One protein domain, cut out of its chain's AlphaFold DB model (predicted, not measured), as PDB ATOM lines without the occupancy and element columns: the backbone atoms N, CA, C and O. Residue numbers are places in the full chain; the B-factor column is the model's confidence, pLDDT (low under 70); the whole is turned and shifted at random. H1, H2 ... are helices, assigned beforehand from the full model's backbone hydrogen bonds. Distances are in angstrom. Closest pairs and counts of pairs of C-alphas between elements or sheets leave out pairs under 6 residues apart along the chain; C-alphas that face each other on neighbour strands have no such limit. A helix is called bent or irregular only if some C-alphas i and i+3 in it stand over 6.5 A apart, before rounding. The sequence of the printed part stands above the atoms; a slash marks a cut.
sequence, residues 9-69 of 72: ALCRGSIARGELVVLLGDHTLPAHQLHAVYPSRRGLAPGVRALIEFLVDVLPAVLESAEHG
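What this domain is: This is residues 9 to 69 of the 72 residues of the protein "LysR_substrate domain-containing protein" of Xanthomonas axonopodis pv. citri (strain 306) (UniProt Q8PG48). From short helix H1, unnamed residues 17 to 45 run to the far end of a long, open loop, and bent helix H2 returns toward H1. The 61 printed residues are all helix by class, H1 then H2, under half of them in named elements. The whole is an extended rod, 49 by 22 by 18 A, radius of gyration of the C-alphas 16.8 A.

How they stand to each other: H1, residues 9 to 16, is irregular: C-alphas 10 and 13 are 7.4 A apart. H2, residues 46 to 67, one helix by its hydrogen bonds, is bent: C-alphas 57 and 60 are 6.9 A apart. Its arms, H2a to 57 and H2b from 60, stand at a steep 47 degrees. H1 and H2b are close but not clearly touching; their closest C-alphas, Ala 9 and Ala 66, are 5.4 A apart. H1 and H2a are apart. O i to N i+4 pairs are within hydrogen-bond range throughout H2a and H2b, 2 of 4 in H1.

Where its parts are: H1 begins at C-alpha 9 (89.535, 81.473, 157.690), length 11.8 A. H2a is 16.8 A; H2b, 10.7 A, ends at C-alpha 67 (89.426, 78.738, 164.844).

The domain as a whole: C-alphas 18 and 42 are farthest apart, 50.2 A. The printed part has no cut; the H1 to H2 link is long. pLDDT is under 70 at residues 28 to 29, 31, 41 and 66 to 69.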
ATOM      1  N   ALA A   9      90.184  80.290 158.248       81.38
ATOM      2  CA  ALA A   9      89.535  81.473 157.690       81.38
ATOM      3  C   ALA A   9      89.870  81.699 156.204       81.38
ATOM      4  O   ALA A   9      88.988  82.093 155.443       81.38
ATOM      5  N   LEU A  10      91.098  81.387 155.773       86.12
ATOM      6  CA  LEU A  10      91.511  81.495 154.369       86.12
ATOM      7  C   LEU A  10      90.939  80.355 153.513       86.12
ATOM      8  O   LEU A  10      90.674  80.536 152.327       86.12
ATOM      9  N   CYS A  11      90.719  79.186 154.116       89.88
ATOM     10  CA  CYS A  11      90.323  77.963 153.422       89.88
ATOM     11  C   CYS A  11      88.804  77.806 153.250       89.88
ATOM     12  O   CYS A  11      88.391  77.018 152.401       89.88
ATOM     13  N   ARG A  12      87.965  78.545 153.999       87.81
ATOM     14  CA  ARG A  12      86.490  78.385 153.999       87.81
ATOM     15  C   ARG A  12      85.880  78.313 152.597       87.81
ATOM     16  O   ARG A  12      85.082  77.423 152.322       87.81
ATOM     17  N   GLY A  13      86.269  79.225 151.705       91.56
ATOM     18  CA  GLY A  13      85.736  79.266 150.341       91.56
ATOM     19  C   GLY A  13      86.134  78.052 149.499       91.56
ATOM     20  O   GLY A  13      85.298  77.492 148.799       91.56
ATOM     21  N   SER A  14      87.394  77.624 149.579       92.12
ATOM     22  CA  SER A  14      87.888  76.460 148.833       92.12
ATOM     23  C   SER A  14      87.375  75.137 149.397       92.12
ATOM     24  O   SER A  14      87.109  74.223 148.622       92.12
ATOM     25  N   ILE A  15      87.147  75.046 150.711       92.56
ATOM     26  CA  ILE A  15      86.456  73.900 151.319       92.56
ATOM     27  C   ILE A  15      85.012  73.833 150.812       92.56
ATOM     28  O   ILE A  15      84.577  72.787 150.341       92.56
ATOM     29  N   ALA A  16      84.289  74.959 150.814       92.75
ATOM     30  CA  ALA A  16      82.915  75.014 150.308       92.75
ATOM     31  C   ALA A  16      82.802  74.637 148.816       92.75
ATOM     32  O   ALA A  16      81.783  74.095 148.396       92.75
ATOM     33  N   ARG A  17      83.848  74.898 148.019       96.12
ATOM     34  CA  ARG A  17      83.932  74.498 146.602       96.12
ATOM     35  C   ARG A  17      84.472  73.077 146.380       96.12
ATOM     36  O   ARG A  17      84.539  72.645 145.235       96.12
ATOM     37  N   GLY A  18      84.865  72.358 147.434       93.31
ATOM     38  CA  GLY A  18      85.450  71.014 147.336       93.31
ATOM     39  C   GLY A  18      86.885  70.975 146.791       93.31
ATOM     40  O   GLY A  18      87.383  69.909 146.447       93.31
ATOM     41  N   GLU A  19      87.562  72.122 146.711       94.94
ATOM     42  CA  GLU A  19      88.967  72.234 146.287       94.94
ATOM     43  C   GLU A  19      89.940  71.860 147.415       94.94
ATOM     44  O   GLU A  19      91.086  71.491 147.157       94.94
ATOM     45  N   LEU A  20      89.491  71.976 148.670       93.81
ATOM     46  CA  LEU A  20      90.228  71.599 149.872       93.81
ATOM     47  C   LEU A  20      89.375  70.681 150.747       93.81
ATOM     48  O   LEU A  20      88.164  70.862 150.858       93.81
ATOM     49  N   VAL A  21      90.031  69.738 151.420       91.62
ATOM     50  CA  VAL A  21      89.428  68.868 152.434       91.62
ATOM     51  C   VAL A  21      90.174  69.041 153.752       91.62
ATOM     52  O   VAL A  21      91.402  69.154 153.766       91.62
ATOM     53  N   VAL A  22      89.434  69.085 154.859       89.19
ATOM     54  CA  VAL A  22      90.024  69.104 156.201       89.19
ATOM     55  C   VAL A  22      90.551  67.707 156.516       89.19
ATOM     56  O   VAL A  22      89.849  66.714 156.345       89.19
ATOM     57  N   LEU A  23      91.798  67.635 156.971       88.81
ATOM     58  CA  LEU A  23      92.432  66.402 157.426       88.81
ATOM     59  C   LEU A  23      92.651  66.491 158.935       88.81
ATOM     60  O   LEU A  23      92.966  67.570 159.429       88.81
ATOM     61  N   LEU A  24      92.532  65.358 159.637       84.19
ATOM     62  CA  LEU A  24      92.752  65.261 161.088       84.19
ATOM     63  C   LEU A  24      91.884  66.253 161.892       84.19
ATOM     64  O   LEU A  24      92.397  66.977 162.738       84.19
ATOM     65  N   GLY A  25      90.571  66.293 161.630       74.81
ATOM     66  CA  GLY A  25      89.643  67.240 162.275       74.81
ATOM     67  C   GLY A  25      89.599  67.149 163.806       74.81
ATOM     68  O   GLY A  25      89.354  68.150 164.469       74.81
ATOM     69  N   ASP A  26      89.937  65.985 164.362       78.00
ATOM     70  CA  ASP A  26      90.009  65.759 165.809       78.00
ATOM     71  C   ASP A  26      91.344  66.211 166.429       78.00
ATOM     72  O   ASP A  26      91.570  66.033 167.626       78.00
ATOM     73  N   HIS A  27      92.290  66.712 165.630       74.81
ATOM     74  CA  HIS A  27      93.612  67.127 166.099       74.81
ATOM     75  C   HIS A  27      93.722  68.649 166.078       74.81
ATOM     76  O   HIS A  27      93.771  69.284 165.025       74.81
ATOM     77  N   THR A  28      93.816  69.240 167.266       68.88
ATOM     78  CA  THR A  28      94.020  70.681 167.419       68.88
ATOM     79  C   THR A  28      95.462  71.057 167.114       68.88
ATOM     80  O   THR A  28      96.404  70.487 167.673       68.88
ATOM     81  N   LEU A  29      95.636  72.055 166.254       68.12
ATOM     82  CA  LEU A  29      96.933  72.673 166.009       68.12
ATOM     83  C   LEU A  29      97.348  73.538 167.208       68.12
ATOM     84  O   LEU A  29      96.479  74.047 167.918       68.12
ATOM     85  N   PRO A  30      98.660  73.739 167.438       71.19
ATOM     86  CA  PRO A  30      99.122  74.717 168.413       71.19
ATOM     87  C   PRO A  30      98.512  76.093 168.121       71.19
ATOM     88  O   PRO A  30      98.412  76.491 166.957       71.19
ATOM     89  N   ALA A  31      98.128  76.818 169.173       69.81
ATOM     90  CA  ALA A  31      97.587  78.166 169.042       69.81
ATOM     91  C   ALA A  31      98.570  79.072 168.283       69.81
ATOM     92  O   ALA A  31      99.772  79.093 168.575       69.81
ATOM     93  N   HIS A  32      98.061  79.829 167.312       70.19
ATOM     94  CA  HIS A  32      98.884  80.766 166.552       70.19
ATOM     95  C   HIS A  32      99.112  82.033 167.382       70.19
ATOM     96  O   HIS A  32      98.165  82.681 167.823       70.19
ATOM     97  N   GLN A  33     100.374  82.414 167.585       76.81
ATOM     98  CA  GLN A  33     100.708  83.669 168.256       76.81
ATOM     99  C   GLN A  33     100.732  84.818 167.249       76.81
ATOM    100  O   GLN A  33     101.464  84.780 166.259       76.81
ATOM    101  N   LEU A  34      99.952  85.862 167.522       83.31
ATOM    102  CA  LEU A  34     100.004  87.103 166.765       83.31
ATOM    103  C   LEU A  34     100.883  88.128 167.484       83.31
ATOM    104  O   LEU A  34     100.688  88.418 168.663       83.31
ATOM    105  N   HIS A  35     101.821  88.723 166.747       86.25
ATOM    106  CA  HIS A  35     102.720  89.745 167.272       86.25
ATOM    107  C   HIS A  35     102.493  91.088 166.574       86.25
ATOM    108  O   HIS A  35     102.604  91.195 165.355       86.25
ATOM    109  N   ALA A  36     102.231  92.132 167.362       86.56
ATOM    110  CA  ALA A  36     102.251  93.511 166.888       86.56
ATOM    111  C   ALA A  36     103.682  94.066 166.984       86.56
ATOM    112  O   ALA A  36     104.259  94.111 168.072       86.56
ATOM    113  N   VAL A  37     104.250  94.505 165.858       88.81
ATOM    114  CA  VAL A  37     105.608  95.069 165.787       88.81
ATOM    115  C   VAL A  37     105.525  96.578 165.574       88.81
ATOM    116  O   VAL A  37     104.899  97.043 164.625       88.81
ATOM    117  N   TYR A  38     106.160  97.346 166.456       83.62
ATOM    118  CA  TYR A  38     106.202  98.809 166.417       83.62
ATOM    119  C   TYR A  38     107.500  99.333 167.067       83.62
ATOM    120  O   TYR A  38     108.142  98.596 167.821       83.62
ATOM    121  N   PRO A  39     107.921 100.585 166.780       79.88
ATOM    122  CA  PRO A  39     109.115 101.180 167.382       79.88
ATOM    123  C   PRO A  39     109.038 101.207 168.914       79.88
ATOM    124  O   PRO A  39     107.956 101.254 169.497       79.88
ATOM    125  N   SER A  40     110.194 101.197 169.577       74.25
ATOM    126  CA  SER A  40     110.300 101.149 171.039       74.25
ATOM    127  C   SER A  40     109.482 102.248 171.747       74.25
ATOM    128  O   SER A  40     109.263 103.334 171.219       74.25
ATOM    129  N   ARG A  41     109.031 101.963 172.982       67.69
ATOM    130  CA  ARG A  41     108.028 102.744 173.752       67.69
ATOM    131  C   ARG A  41     108.296 104.257 173.867       67.69
ATOM    132  O   ARG A  41     107.373 105.015 174.159       67.69
ATOM    133  N   ARG A  42     109.536 104.716 173.664       71.50
ATOM    134  CA  ARG A  42     109.884 106.144 173.643       71.50
ATOM    135  C   ARG A  42     109.522 106.739 172.281       71.50
ATOM    136  O   ARG A  42     110.219 106.511 171.303       71.50
ATOM    137  N   GLY A  43     108.463 107.547 172.249       74.06
ATOM    138  CA  GLY A  43     108.058 108.297 171.055       74.06
ATOM    139  C   GLY A  43     106.896 107.690 170.268       74.06
ATOM    140  O   GLY A  43     106.607 108.159 169.171       74.06
ATOM    141  N   LEU A  44     106.200 106.682 170.809       84.31
ATOM    142  CA  LEU A  44     104.990 106.169 170.174       84.31
ATOM    143  C   LEU A  44     103.876 107.224 170.245       84.31
ATOM    144  O   LEU A  44     103.484 107.651 171.334       84.31
ATOM    145  N   ALA A  45     103.367 107.647 169.087       89.31
ATOM    146  CA  ALA A  45     102.289 108.627 169.025       89.31
ATOM    147  C   ALA A  45     101.049 108.124 169.798       89.31
ATOM    148  O   ALA A  45     100.706 106.941 169.683       89.31
ATOM    149  N   PRO A  46     100.327 108.991 170.539       88.94
ATOM    150  CA  PRO A  46      99.154 108.589 171.320       88.94
ATOM    151  C   PRO A  46      98.103 107.805 170.522       88.94
ATOM    152  O   PRO A  46      97.532 106.856 171.053       88.94
ATOM    153  N   GLY A  47      97.899 108.151 169.245       91.31
ATOM    154  CA  GLY A  47      96.974 107.440 168.358       91.31
ATOM    155  C   GLY A  47      97.402 106.005 168.040       91.31
ATOM    156  O   GLY A  47      96.560 105.116 168.001       91.31
ATOM    157  N   VAL A  48      98.705 105.744 167.891       91.12
ATOM    158  CA  VAL A  48      99.218 104.382 167.655       91.12
ATOM    159  C   VAL A  48      99.050 103.530 168.906       91.12
ATOM    160  O   VAL A  48      98.643 102.378 168.811       91.12
ATOM    161  N   ARG A  49      99.294 104.107 170.088       88.50
ATOM    162  CA  ARG A  49      99.004 103.425 171.353       88.50
ATOM    163  C   ARG A  49      97.520 103.070 171.455       88.50
ATOM    164  O   ARG A  49      97.212 101.918 171.709       88.50
ATOM    165  N   ALA A  50      96.624 104.027 171.211       92.56
ATOM    166  CA  ALA A  50      95.181 103.787 171.266       92.56
ATOM    167  C   ALA A  50      94.730 102.691 170.285       92.56
ATOM    168  O   ALA A  50      93.899 101.861 170.638       92.56
ATOM    169  N   LEU A  51      95.316 102.649 169.083       93.19
ATOM    170  CA  LEU A  51      95.072 101.574 168.125       93.19
ATOM    171  C   LEU A  51      95.547 100.217 168.659       93.19
ATOM    172  O   LEU A  51      94.812  99.245 168.546       93.19
ATOM    173  N   ILE A  52      96.751 100.136 169.232       91.81
ATOM    174  CA  ILE A  52      97.273  98.878 169.785       91.81
ATOM    175  C   ILE A  52      96.371  98.364 170.909       91.81
ATOM    176  O   ILE A  52      96.034  97.188 170.887       91.81
ATOM    177  N   GLU A  53      95.946  99.227 171.837       91.75
ATOM    178  CA  GLU A  53      95.017  98.835 172.910       91.75
ATOM    179  C   GLU A  53      93.695  98.305 172.328       91.75
ATOM    180  O   GLU A  53      93.262  97.210 172.664       91.75
ATOM    181  N   PHE A  54      93.113  99.014 171.354       94.06
ATOM    182  CA  PHE A  54      91.898  98.555 170.670       94.06
ATOM    183  C   PHE A  54      92.078  97.192 169.981       94.06
ATOM    184  O   PHE A  54      91.193  96.340 170.027       94.06
ATOM    185  N   LEU A  55      93.223  96.974 169.331       93.31
ATOM    186  CA  LEU A  55      93.537  95.705 168.680       93.31
ATOM    187  C   LEU A  55      93.692  94.573 169.702       93.31
ATOM    188  O   LEU A  55      93.216  93.472 169.443       93.31
ATOM    189  N   VAL A  56      94.313  94.833 170.854       91.25
ATOM    190  CA  VAL A  56      94.429  93.857 171.951       91.25
ATOM    191  C   VAL A  56      93.050  93.450 172.476       91.25
ATOM    192  O   VAL A  56      92.843  92.267 172.736       91.25
ATOM    193  N   ASP A  57      92.103  94.385 172.552       93.62
ATOM    194  CA  ASP A  57      90.740  94.101 173.014       93.62
ATOM    195  C   ASP A  57      89.911  93.310 171.986       93.62
ATOM    196  O   ASP A  57      89.151  92.412 172.350       93.62
ATOM    197  N   VAL A  58      90.033  93.628 170.691       92.00
ATOM    198  CA  VAL A  58      89.145  93.074 169.649       92.00
ATOM    199  C   VAL A  58      89.681  91.794 169.011       92.00
ATOM    200  O   VAL A  58      88.894  90.913 168.655       92.00
ATOM    201  N   LEU A  59      90.999  91.658 168.831       89.25
ATOM    202  CA  LEU A  59      91.541  90.518 168.088       89.25
ATOM    203  C   LEU A  59      91.292  89.143 168.710       89.25
ATOM    204  O   LEU A  59      91.035  88.237 167.918       89.25
ATOM    205  N   PRO A  60      91.337  88.937 170.041       87.19
ATOM    206  CA  PRO A  60      91.099  87.617 170.620       87.19
ATOM    207  C   PRO A  60      89.786  86.990 170.135       87.19
ATOM    208  O   PRO A  60      89.798  85.892 169.587       87.19
ATOM    209  N   ALA A  61      88.680  87.739 170.183       86.12
ATOM    210  CA  ALA A  61      87.372  87.253 169.739       86.12
ATOM    211  C   ALA A  61      87.321  86.945 168.226       86.12
ATOM    212  O   ALA A  61      86.669  85.991 167.788       86.12
ATOM    213  N   VAL A  62      88.012  87.748 167.408       83.12
ATOM    214  CA  VAL A  62      88.086  87.545 165.950       83.12
ATOM    215  C   VAL A  62      88.890  86.289 165.615       83.12
ATOM    216  O   VAL A  62      88.493  85.522 164.734       83.12
ATOM    217  N   LEU A  63      90.004  86.075 166.316       79.31
ATOM    218  CA  LEU A  63      90.873  84.918 166.130       79.31
ATOM    219  C   LEU A  63      90.191  83.633 166.604       79.31
ATOM    220  O   LEU A  63      90.161  82.665 165.850       79.31
ATOM    221  N   GLU A  64      89.533  83.649 167.763       78.06
ATOM    222  CA  GLU A  64      88.724  82.522 168.236       78.06
ATOM    223  C   GLU A  64      87.654  82.148 167.199       78.06
ATOM    224  O   GLU A  64      87.555  80.996 166.778       78.06
ATOM    225  N   SER A  65      86.886  83.113 166.692       71.19
ATOM    226  CA  SER A  65      85.843  82.858 165.682       71.19
ATOM    227  C   SER A  65      86.387  82.257 164.373       71.19
ATOM    228  O   SER A  65      85.669  81.556 163.647       71.19
ATOM    229  N   ALA A  66      87.655  82.526 164.049       67.31
ATOM    230  CA  ALA A  66      88.340  81.922 162.913       67.31
ATOM    231  C   ALA A  66      88.745  80.457 163.172       67.31
ATOM    232  O   ALA A  66      88.776  79.676 162.217       67.31
ATOM    233  N   GLU A  67      89.014  80.086 164.427       66.56
ATOM    234  CA  GLU A  67      89.426  78.738 164.844       66.56
ATOM    235  C   GLU A  67      88.234  77.779 165.031       66.56
ATOM    236  O   GLU A  67      88.321  76.614 164.651       66.56
ATOM    237  N   HIS A  68      87.079  78.267 165.499       59.25
ATOM    238  CA  HIS A  68      85.886  77.454 165.820       59.25
ATOM    239  C   HIS A  68      85.127  76.853 164.608       59.25
ATOM    240  O   HIS A  68      83.998  76.390 164.742       59.25
ATOM    241  N   GLY A  69      85.704  76.853 163.404       53.19
ATOM    242  CA  GLY A  69      85.053  76.316 162.199       53.19
ATOM    243  C   GLY A  69      85.241  74.813 161.951       53.19
ATOM    244  O   GLY A  69      84.758  74.332 160.929       53.19
TER     245      GLY A  69